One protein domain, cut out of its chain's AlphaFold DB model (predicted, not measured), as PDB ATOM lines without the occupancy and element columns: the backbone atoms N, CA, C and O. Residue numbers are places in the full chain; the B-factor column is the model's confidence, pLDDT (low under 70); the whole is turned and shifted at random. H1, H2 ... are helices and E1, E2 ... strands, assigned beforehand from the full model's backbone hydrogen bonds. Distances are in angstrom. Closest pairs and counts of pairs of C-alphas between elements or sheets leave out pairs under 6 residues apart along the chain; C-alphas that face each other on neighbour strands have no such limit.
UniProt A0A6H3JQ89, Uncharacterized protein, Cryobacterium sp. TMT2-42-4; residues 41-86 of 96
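Overview. This is residues 41 to 86 of the 96 residues of an uncharacterized protein of Cryobacterium sp. TMT2-42-4 (UniProt A0A6H3JQ89). A long two-stranded hairpin, E1 and E2, has one helix, H1, over one of its faces, running along it, and a short second helix, H2, packs on one flank of H1 at a steep tilt. The link from H2 to E1 leads back past H1 to the hairpin. The printed part has 46 residues, with two named helices and then two named strands, in the order H1, H2, E1, E2. The sheet, in the order E1, E2, is antiparallel, and the class is mixed, helices and strands. The whole is compact, with a radius of gyration of the C-alphas of 10.2 A and spans of 29 by 23 by 13 A.

Along the chain. H1 is residues 41 to 50, 14.1 A long from first to last C-alpha, and begins at C-alpha 41 (-26.648, -23.461, -34.395). H2 is residues 55 to 60. E1 is residues 68 to 74, 18.6 A long, from C-alpha 68 (-29.952, -17.238, -22.530). E2 is residues 77 to 85, 21.3 A long, ending at C-alpha 85 (-33.538, -19.164, -19.873).

Arrangement. E1 and E2 form a hairpin, antiparallel at 158 degrees, with N 70 and O 82 at 2.8 A and N 79 and O 72 at 2.7 A, within hydrogen-bond range. The closest C-alphas of H1 and E1 are those of Thr 47 and Leu 71, 7.6 A apart. Those of H1 and E2 are Tyr 50 and Pro 78, at 6.6 A. H1 and H2 touch, the closest C-alphas being those of Arg 44 and Gly 58, 4.5 A apart. They run opposite ways at a steep tilt of 62 degrees. H2 and E2 are apart. In H1 every O i to N i+4 pair is within hydrogen-bond range; in H2 it is 0 of 2, but 3 of 3 O i to N i+3 pairs are.

Size, cuts and confidence. The two C-alphas farthest apart, those of Ala 65 and Arg 75, are 29.7 A apart. The printed part has no cut. The links H1 to H2 and E1 to E2 are tight, and H2 to E1 is short, with 7 residues. The mean pLDDT of the printed part is 88.7, and no printed residue is under 70.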
ATOM      1  N   HIS A  41     -27.472 -22.326 -33.949       89.19
ATOM      2  CA  HIS A  41     -26.648 -23.461 -34.395       89.19
ATOM      3  C   HIS A  41     -25.201 -23.365 -33.937       89.19
ATOM      4  O   HIS A  41     -24.629 -24.346 -33.461       89.19
ATOM      5  N   PHE A  42     -24.612 -22.176 -34.053       89.19
ATOM      6  CA  PHE A  42     -23.232 -21.957 -33.649       89.19
ATOM      7  C   PHE A  42     -23.087 -22.086 -32.133       89.19
ATOM      8  O   PHE A  42     -22.164 -22.743 -31.657       89.19
ATOM      9  N   LEU A  43     -24.035 -21.530 -31.374       90.44
ATOM     10  CA  LEU A  43     -24.045 -21.641 -29.917       90.44
ATOM     11  C   LEU A  43     -24.208 -23.093 -29.452       90.44
ATOM     12  O   LEU A  43     -23.501 -23.510 -28.542       90.44
ATOM     13  N   ARG A  44     -25.044 -23.900 -30.116       91.25
ATOM     14  CA  ARG A  44     -25.200 -25.338 -29.817       91.25
ATOM     15  C   ARG A  44     -23.901 -26.120 -30.046       91.25
ATOM     16  O   ARG A  44     -23.522 -26.948 -29.216       91.25
ATOM     17  N   ILE A  45     -23.191 -25.836 -31.140       92.44
ATOM     18  CA  ILE A  45     -21.879 -26.441 -31.424       92.44
ATOM     19  C   ILE A  45     -20.849 -25.987 -30.386       92.44
ATOM     20  O   ILE A  45     -20.116 -26.816 -29.845       92.44
ATOM     21  N   LEU A  46     -20.822 -24.693 -30.061       92.06
ATOM     22  CA  LEU A  46     -19.932 -24.142 -29.043       92.06
ATOM     23  C   LEU A  46     -20.180 -24.795 -27.679       92.06
ATOM     24  O   LEU A  46     -19.226 -25.155 -26.994       92.06
ATOM     25  N   THR A  47     -21.440 -24.999 -27.296       92.38
ATOM     26  CA  THR A  47     -21.800 -25.718 -26.071       92.38
ATOM     27  C   THR A  47     -21.300 -27.160 -26.099       92.38
ATOM     28  O   THR A  47     -20.730 -27.612 -25.109       92.38
ATOM     29  N   ALA A  48     -21.435 -27.877 -27.220       93.75
ATOM     30  CA  ALA A  48     -20.895 -29.231 -27.346       93.75
ATOM     31  C   ALA A  48     -19.367 -29.259 -27.156       93.75
ATOM     32  O   ALA A  48     -18.861 -30.064 -26.372       93.75
ATOM     33  N   VAL A  49     -18.641 -28.336 -27.796       92.56
ATOM     34  CA  VAL A  49     -17.181 -28.204 -27.652       92.56
ATOM     35  C   VAL A  49     -16.798 -27.824 -26.218       92.56
ATOM     36  O   VAL A  49     -15.871 -28.406 -25.656       92.56
ATOM     37  N   TYR A  50     -17.543 -26.909 -25.592       90.25
ATOM     38  CA  TYR A  50     -17.338 -26.511 -24.198       90.25
ATOM     39  C   TYR A  50     -17.479 -27.700 -23.239       90.25
ATOM     40  O   TYR A  50     -16.648 -27.885 -22.351       90.25
ATOM     41  N   LEU A  51     -18.484 -28.551 -23.461       90.88
ATOM     42  CA  LEU A  51     -18.715 -29.777 -22.695       90.88
ATOM     43  C   LEU A  51     -17.731 -30.910 -23.018       90.88
ATOM     44  O   LEU A  51     -17.842 -31.986 -22.435       90.88
ATOM     45  N   ARG A  52     -16.767 -30.689 -23.924       92.56
ATOM     46  CA  ARG A  52     -15.840 -31.715 -24.435       92.56
ATOM     47  C   ARG A  52     -16.571 -32.889 -25.104       92.56
ATOM     48  O   ARG A  52     -16.091 -34.020 -25.091       92.56
ATOM     49  N   MET A  53     -17.728 -32.609 -25.698       92.25
ATOM     50  CA  MET A  53     -18.526 -33.551 -26.476       92.25
ATOM     51  C   MET A  53     -18.243 -33.380 -27.971       92.25
ATOM     52  O   MET A  53     -17.762 -32.345 -28.430       92.25
ATOM     53  N   ALA A  54     -18.575 -34.401 -28.760       92.12
ATOM     54  CA  ALA A  54     -18.502 -34.293 -30.212       92.12
ATOM     55  C   ALA A  54     -19.486 -33.215 -30.724       92.12
ATOM     56  O   ALA A  54     -20.619 -33.181 -30.237       92.12
ATOM     57  N   PRO A  55     -19.138 -32.401 -31.743       89.06
ATOM     58  CA  PRO A  55     -19.998 -31.327 -32.265       89.06
ATOM     59  C   PRO A  55     -21.416 -31.767 -32.647       89.06
ATOM     60  O   PRO A  55     -22.367 -31.008 -32.492       89.06
ATOM     61  N   ARG A  56     -21.573 -33.030 -33.072       90.56
ATOM     62  CA  ARG A  56     -22.870 -33.671 -33.350       90.56
ATOM     63  C   ARG A  56     -23.855 -33.629 -32.176       90.56
ATOM     64  O   ARG A  56     -25.056 -33.644 -32.403       90.56
ATOM     65  N   PHE A  57     -23.364 -33.537 -30.939       89.44
ATOM     66  CA  PHE A  57     -24.200 -33.357 -29.750       89.44
ATOM     67  C   PHE A  57     -25.004 -32.051 -29.809       89.44
ATOM     68  O   PHE A  57     -26.123 -31.998 -29.310       89.44
ATOM     69  N   GLY A  58     -24.488 -31.023 -30.496       87.31
ATOM     70  CA  GLY A  58     -25.207 -29.773 -30.727       87.31
ATOM     71  C   GLY A  58     -26.569 -29.991 -31.393       87.31
ATOM     72  O   GLY A  58     -27.530 -29.320 -31.031       87.31
ATOM     73  N   ALA A  59     -26.697 -30.987 -32.276       88.50
ATOM     74  CA  ALA A  59     -27.964 -31.329 -32.922       88.50
ATOM     75  C   ALA A  59     -29.029 -31.866 -31.940       88.50
ATOM     76  O   ALA A  59     -30.217 -31.809 -32.242       88.50
ATOM     77  N   GLN A  60     -28.627 -32.346 -30.759       89.69
ATOM     78  CA  GLN A  60     -29.522 -32.950 -29.761       89.69
ATOM     79  C   GLN A  60     -30.039 -31.958 -28.710       89.69
ATOM     80  O   GLN A  60     -30.939 -32.294 -27.946       89.69
ATOM     81  N   ILE A  61     -29.475 -30.751 -28.652       89.31
ATOM     82  CA  ILE A  61     -29.882 -29.690 -27.721       89.31
ATOM     83  C   ILE A  61     -30.535 -28.559 -28.506       89.31
ATOM     84  O   ILE A  61     -29.971 -28.141 -29.504       89.31
ATOM     85  N   THR A  62     -31.699 -28.055 -28.106       88.44
ATOM     86  CA  THR A  62     -32.366 -26.918 -28.776       88.44
ATOM     87  C   THR A  62     -32.015 -25.616 -28.073       88.44
ATOM     88  O   THR A  62     -31.982 -25.602 -26.850       88.44
ATOM     89  N   LEU A  63     -31.758 -24.532 -28.806       86.81
ATOM     90  CA  LEU A  63     -31.553 -23.206 -28.216       86.81
ATOM     91  C   LEU A  63     -32.514 -22.213 -28.868       86.81
ATOM     92  O   LEU A  63     -32.383 -21.953 -30.063       86.81
ATOM     93  N   ASP A  64     -33.467 -21.689 -28.101       84.31
ATOM     94  CA  ASP A  64     -34.501 -20.797 -28.628       84.31
ATOM     95  C   ASP A  64     -33.950 -19.395 -28.914       84.31
ATOM     96  O   ASP A  64     -33.034 -18.901 -28.243       84.31
ATOM     97  N   ALA A  65     -34.513 -18.730 -29.924       80.88
ATOM     98  CA  ALA A  65     -34.120 -17.374 -30.283       80.88
ATOM     99  C   ALA A  65     -34.397 -16.403 -29.124       80.88
ATOM    100  O   ALA A  65     -35.473 -16.406 -28.532       80.88
ATOM    101  N   GLY A  66     -33.408 -15.571 -28.789       82.12
ATOM    102  CA  GLY A  66     -33.504 -14.634 -27.663       82.12
ATOM    103  C   GLY A  66     -33.389 -15.280 -26.279       82.12
ATOM    104  O   GLY A  66     -33.465 -14.572 -25.277       82.12
ATOM    105  N   SER A  67     -33.167 -16.594 -26.203       86.19
ATOM    106  CA  SER A  67     -32.938 -17.286 -24.938       86.19
ATOM    107  C   SER A  67     -31.485 -17.165 -24.469       86.19
ATOM    108  O   SER A  67     -30.560 -16.933 -25.255       86.19
ATOM    109  N   VAL A  68     -31.273 -17.325 -23.163       86.75
ATOM    110  CA  VAL A  68     -29.952 -17.238 -22.530       86.75
ATOM    111  C   VAL A  68     -29.522 -18.609 -22.013       86.75
ATOM    112  O   VAL A  68     -30.285 -19.316 -21.356       86.75
ATOM    113  N   ALA A  69     -28.265 -18.974 -22.264       89.00
ATOM    114  CA  ALA A  69     -27.629 -20.161 -21.704       89.00
ATOM    115  C   ALA A  69     -26.416 -19.775 -20.846       89.00
ATOM    116  O   ALA A  69     -25.632 -18.896 -21.211       89.00
ATOM    117  N   LEU A  70     -26.247 -20.451 -19.708       90.56
ATOM    118  CA  LEU A  70     -25.138 -20.249 -18.779       90.56
ATOM    119  C   LEU A  70     -24.255 -21.497 -18.734       90.56
ATOM    120  O   LEU A  70     -24.653 -22.542 -18.214       90.56
ATOM    121  N   LEU A  71     -23.032 -21.353 -19.237       90.19
ATOM    122  CA  LEU A  71     -21.987 -22.372 -19.207       90.19
ATOM    123  C   LEU A  71     -21.016 -22.079 -18.059       90.19
ATOM    124  O   LEU A  71     -20.577 -20.942 -17.886       90.19
ATOM    125  N   SER A  72     -20.703 -23.091 -17.255       88.50
ATOM    126  CA  SER A  72     -19.781 -22.970 -16.122       88.50
ATOM    127  C   SER A  72     -19.142 -24.319 -15.789       88.50
ATOM    128  O   SER A  72     -19.303 -25.293 -16.513       88.50
ATOM    129  N   PHE A  73     -18.422 -24.401 -14.676       86.31
ATOM    130  CA  PHE A  73     -17.819 -25.639 -14.200       86.31
ATOM    131  C   PHE A  73     -18.559 -26.168 -12.970       86.31
ATOM    132  O   PHE A  73     -18.720 -25.457 -11.975       86.31
ATOM    133  N   TYR A  74     -18.957 -27.438 -13.009       87.00
ATOM    134  CA  TYR A  74     -19.441 -28.182 -11.852       87.00
ATOM    135  C   TYR A  74     -18.398 -29.226 -11.453       87.00
ATOM    136  O   TYR A  74     -18.098 -30.131 -12.224       87.00
ATOM    137  N   ARG A  75     -17.838 -29.102 -10.241       85.38
ATOM    138  CA  ARG A  75     -16.809 -30.026  -9.713       85.38
ATOM    139  C   ARG A  75     -15.648 -30.260 -10.699       85.38
ATOM    140  O   ARG A  75     -15.236 -31.392 -10.908       85.38
ATOM    141  N   GLU A  76     -15.159 -29.183 -11.315       85.69
ATOM    142  CA  GLU A  76     -14.079 -29.193 -12.323       85.69
ATOM    143  C   GLU A  76     -14.431 -29.843 -13.674       85.69
ATOM    144  O   GLU A  76     -13.591 -29.906 -14.573       85.69
ATOM    145  N   GLN A  77     -15.678 -30.270 -13.879       87.38
ATOM    146  CA  GLN A  77     -16.189 -30.621 -15.203       87.38
ATOM    147  C   GLN A  77     -16.949 -29.443 -15.823       87.38
ATOM    148  O   GLN A  77     -17.715 -28.781 -15.118       87.38
ATOM    149  N   PRO A  78     -16.777 -29.169 -17.129       89.94
ATOM    150  CA  PRO A  78     -17.624 -28.211 -17.828       89.94
ATOM    151  C   PRO A  78     -19.079 -28.688 -17.777       89.94
ATOM    152  O   PRO A  78     -19.375 -29.859 -18.006       89.94
ATOM    153  N   ALA A  79     -19.982 -27.778 -17.442       90.00
ATOM    154  CA  ALA A  79     -21.383 -28.051 -17.193       90.00
ATOM    155  C   ALA A  79     -22.261 -26.884 -17.656       90.00
ATOM    156  O   ALA A  79     -21.868 -25.715 -17.646       90.00
ATOM    157  N   ILE A  80     -23.493 -27.208 -18.028       91.19
ATOM    158  CA  ILE A  80     -24.532 -26.214 -18.279       91.19
ATOM    159  C   ILE A  80     -25.242 -25.957 -16.947       91.19
ATOM    160  O   ILE A  80     -25.779 -26.887 -16.350       91.19
ATOM    161  N   LEU A  81     -25.235 -24.713 -16.465       90.12
ATOM    162  CA  LEU A  81     -25.974 -24.324 -15.255       90.12
ATOM    163  C   LEU A  81     -27.406 -23.890 -15.566       90.12
ATOM    164  O   LEU A  81     -28.300 -24.071 -14.746       90.12
ATOM    165  N   SER A  82     -27.613 -23.283 -16.732       89.06
ATOM    166  CA  SER A  82     -28.923 -22.849 -17.203       89.06
ATOM    167  C   SER A  82     -28.967 -22.920 -18.723       89.06
ATOM    168  O   SER A  82     -27.960 -22.663 -19.386       89.06
ATOM    169  N   TRP A  83     -30.116 -23.288 -19.272       89.88
ATOM    170  CA  TRP A  83     -30.319 -23.499 -20.698       89.88
ATOM    171  C   TRP A  83     -31.717 -23.021 -21.083       89.88
ATOM    172  O   TRP A  83     -32.652 -23.264 -20.323       89.88
ATOM    173  N   ASN A  84     -31.856 -22.350 -22.231       87.75
ATOM    174  CA  ASN A  84     -33.111 -21.731 -22.680       87.75
ATOM    175  C   ASN A  84     -33.774 -20.824 -21.629       87.75
ATOM    176  O   ASN A  84     -34.996 -20.777 -21.498       87.75
ATOM    177  N   TYR A  85     -32.982 -20.088 -20.852       84.25
ATOM    178  CA  TYR A  85     -33.538 -19.164 -19.873       84.25
ATOM    179  C   TYR A  85     -34.199 -17.978 -20.579       84.25
ATOM    180  O   TYR A  85     -33.583 -17.341 -21.434       84.25
ATOM    181  N   GLY A  86     -35.444 -17.679 -20.212       77.56
ATOM    182  CA  GLY A  86     -36.230 -16.609 -20.830       77.56
ATOM    183  C   GLY A  86     -36.926 -17.006 -22.133       77.56
ATOM    184  O   GLY A  86     -37.673 -16.193 -22.667       77.56
TER     185      GLY A  86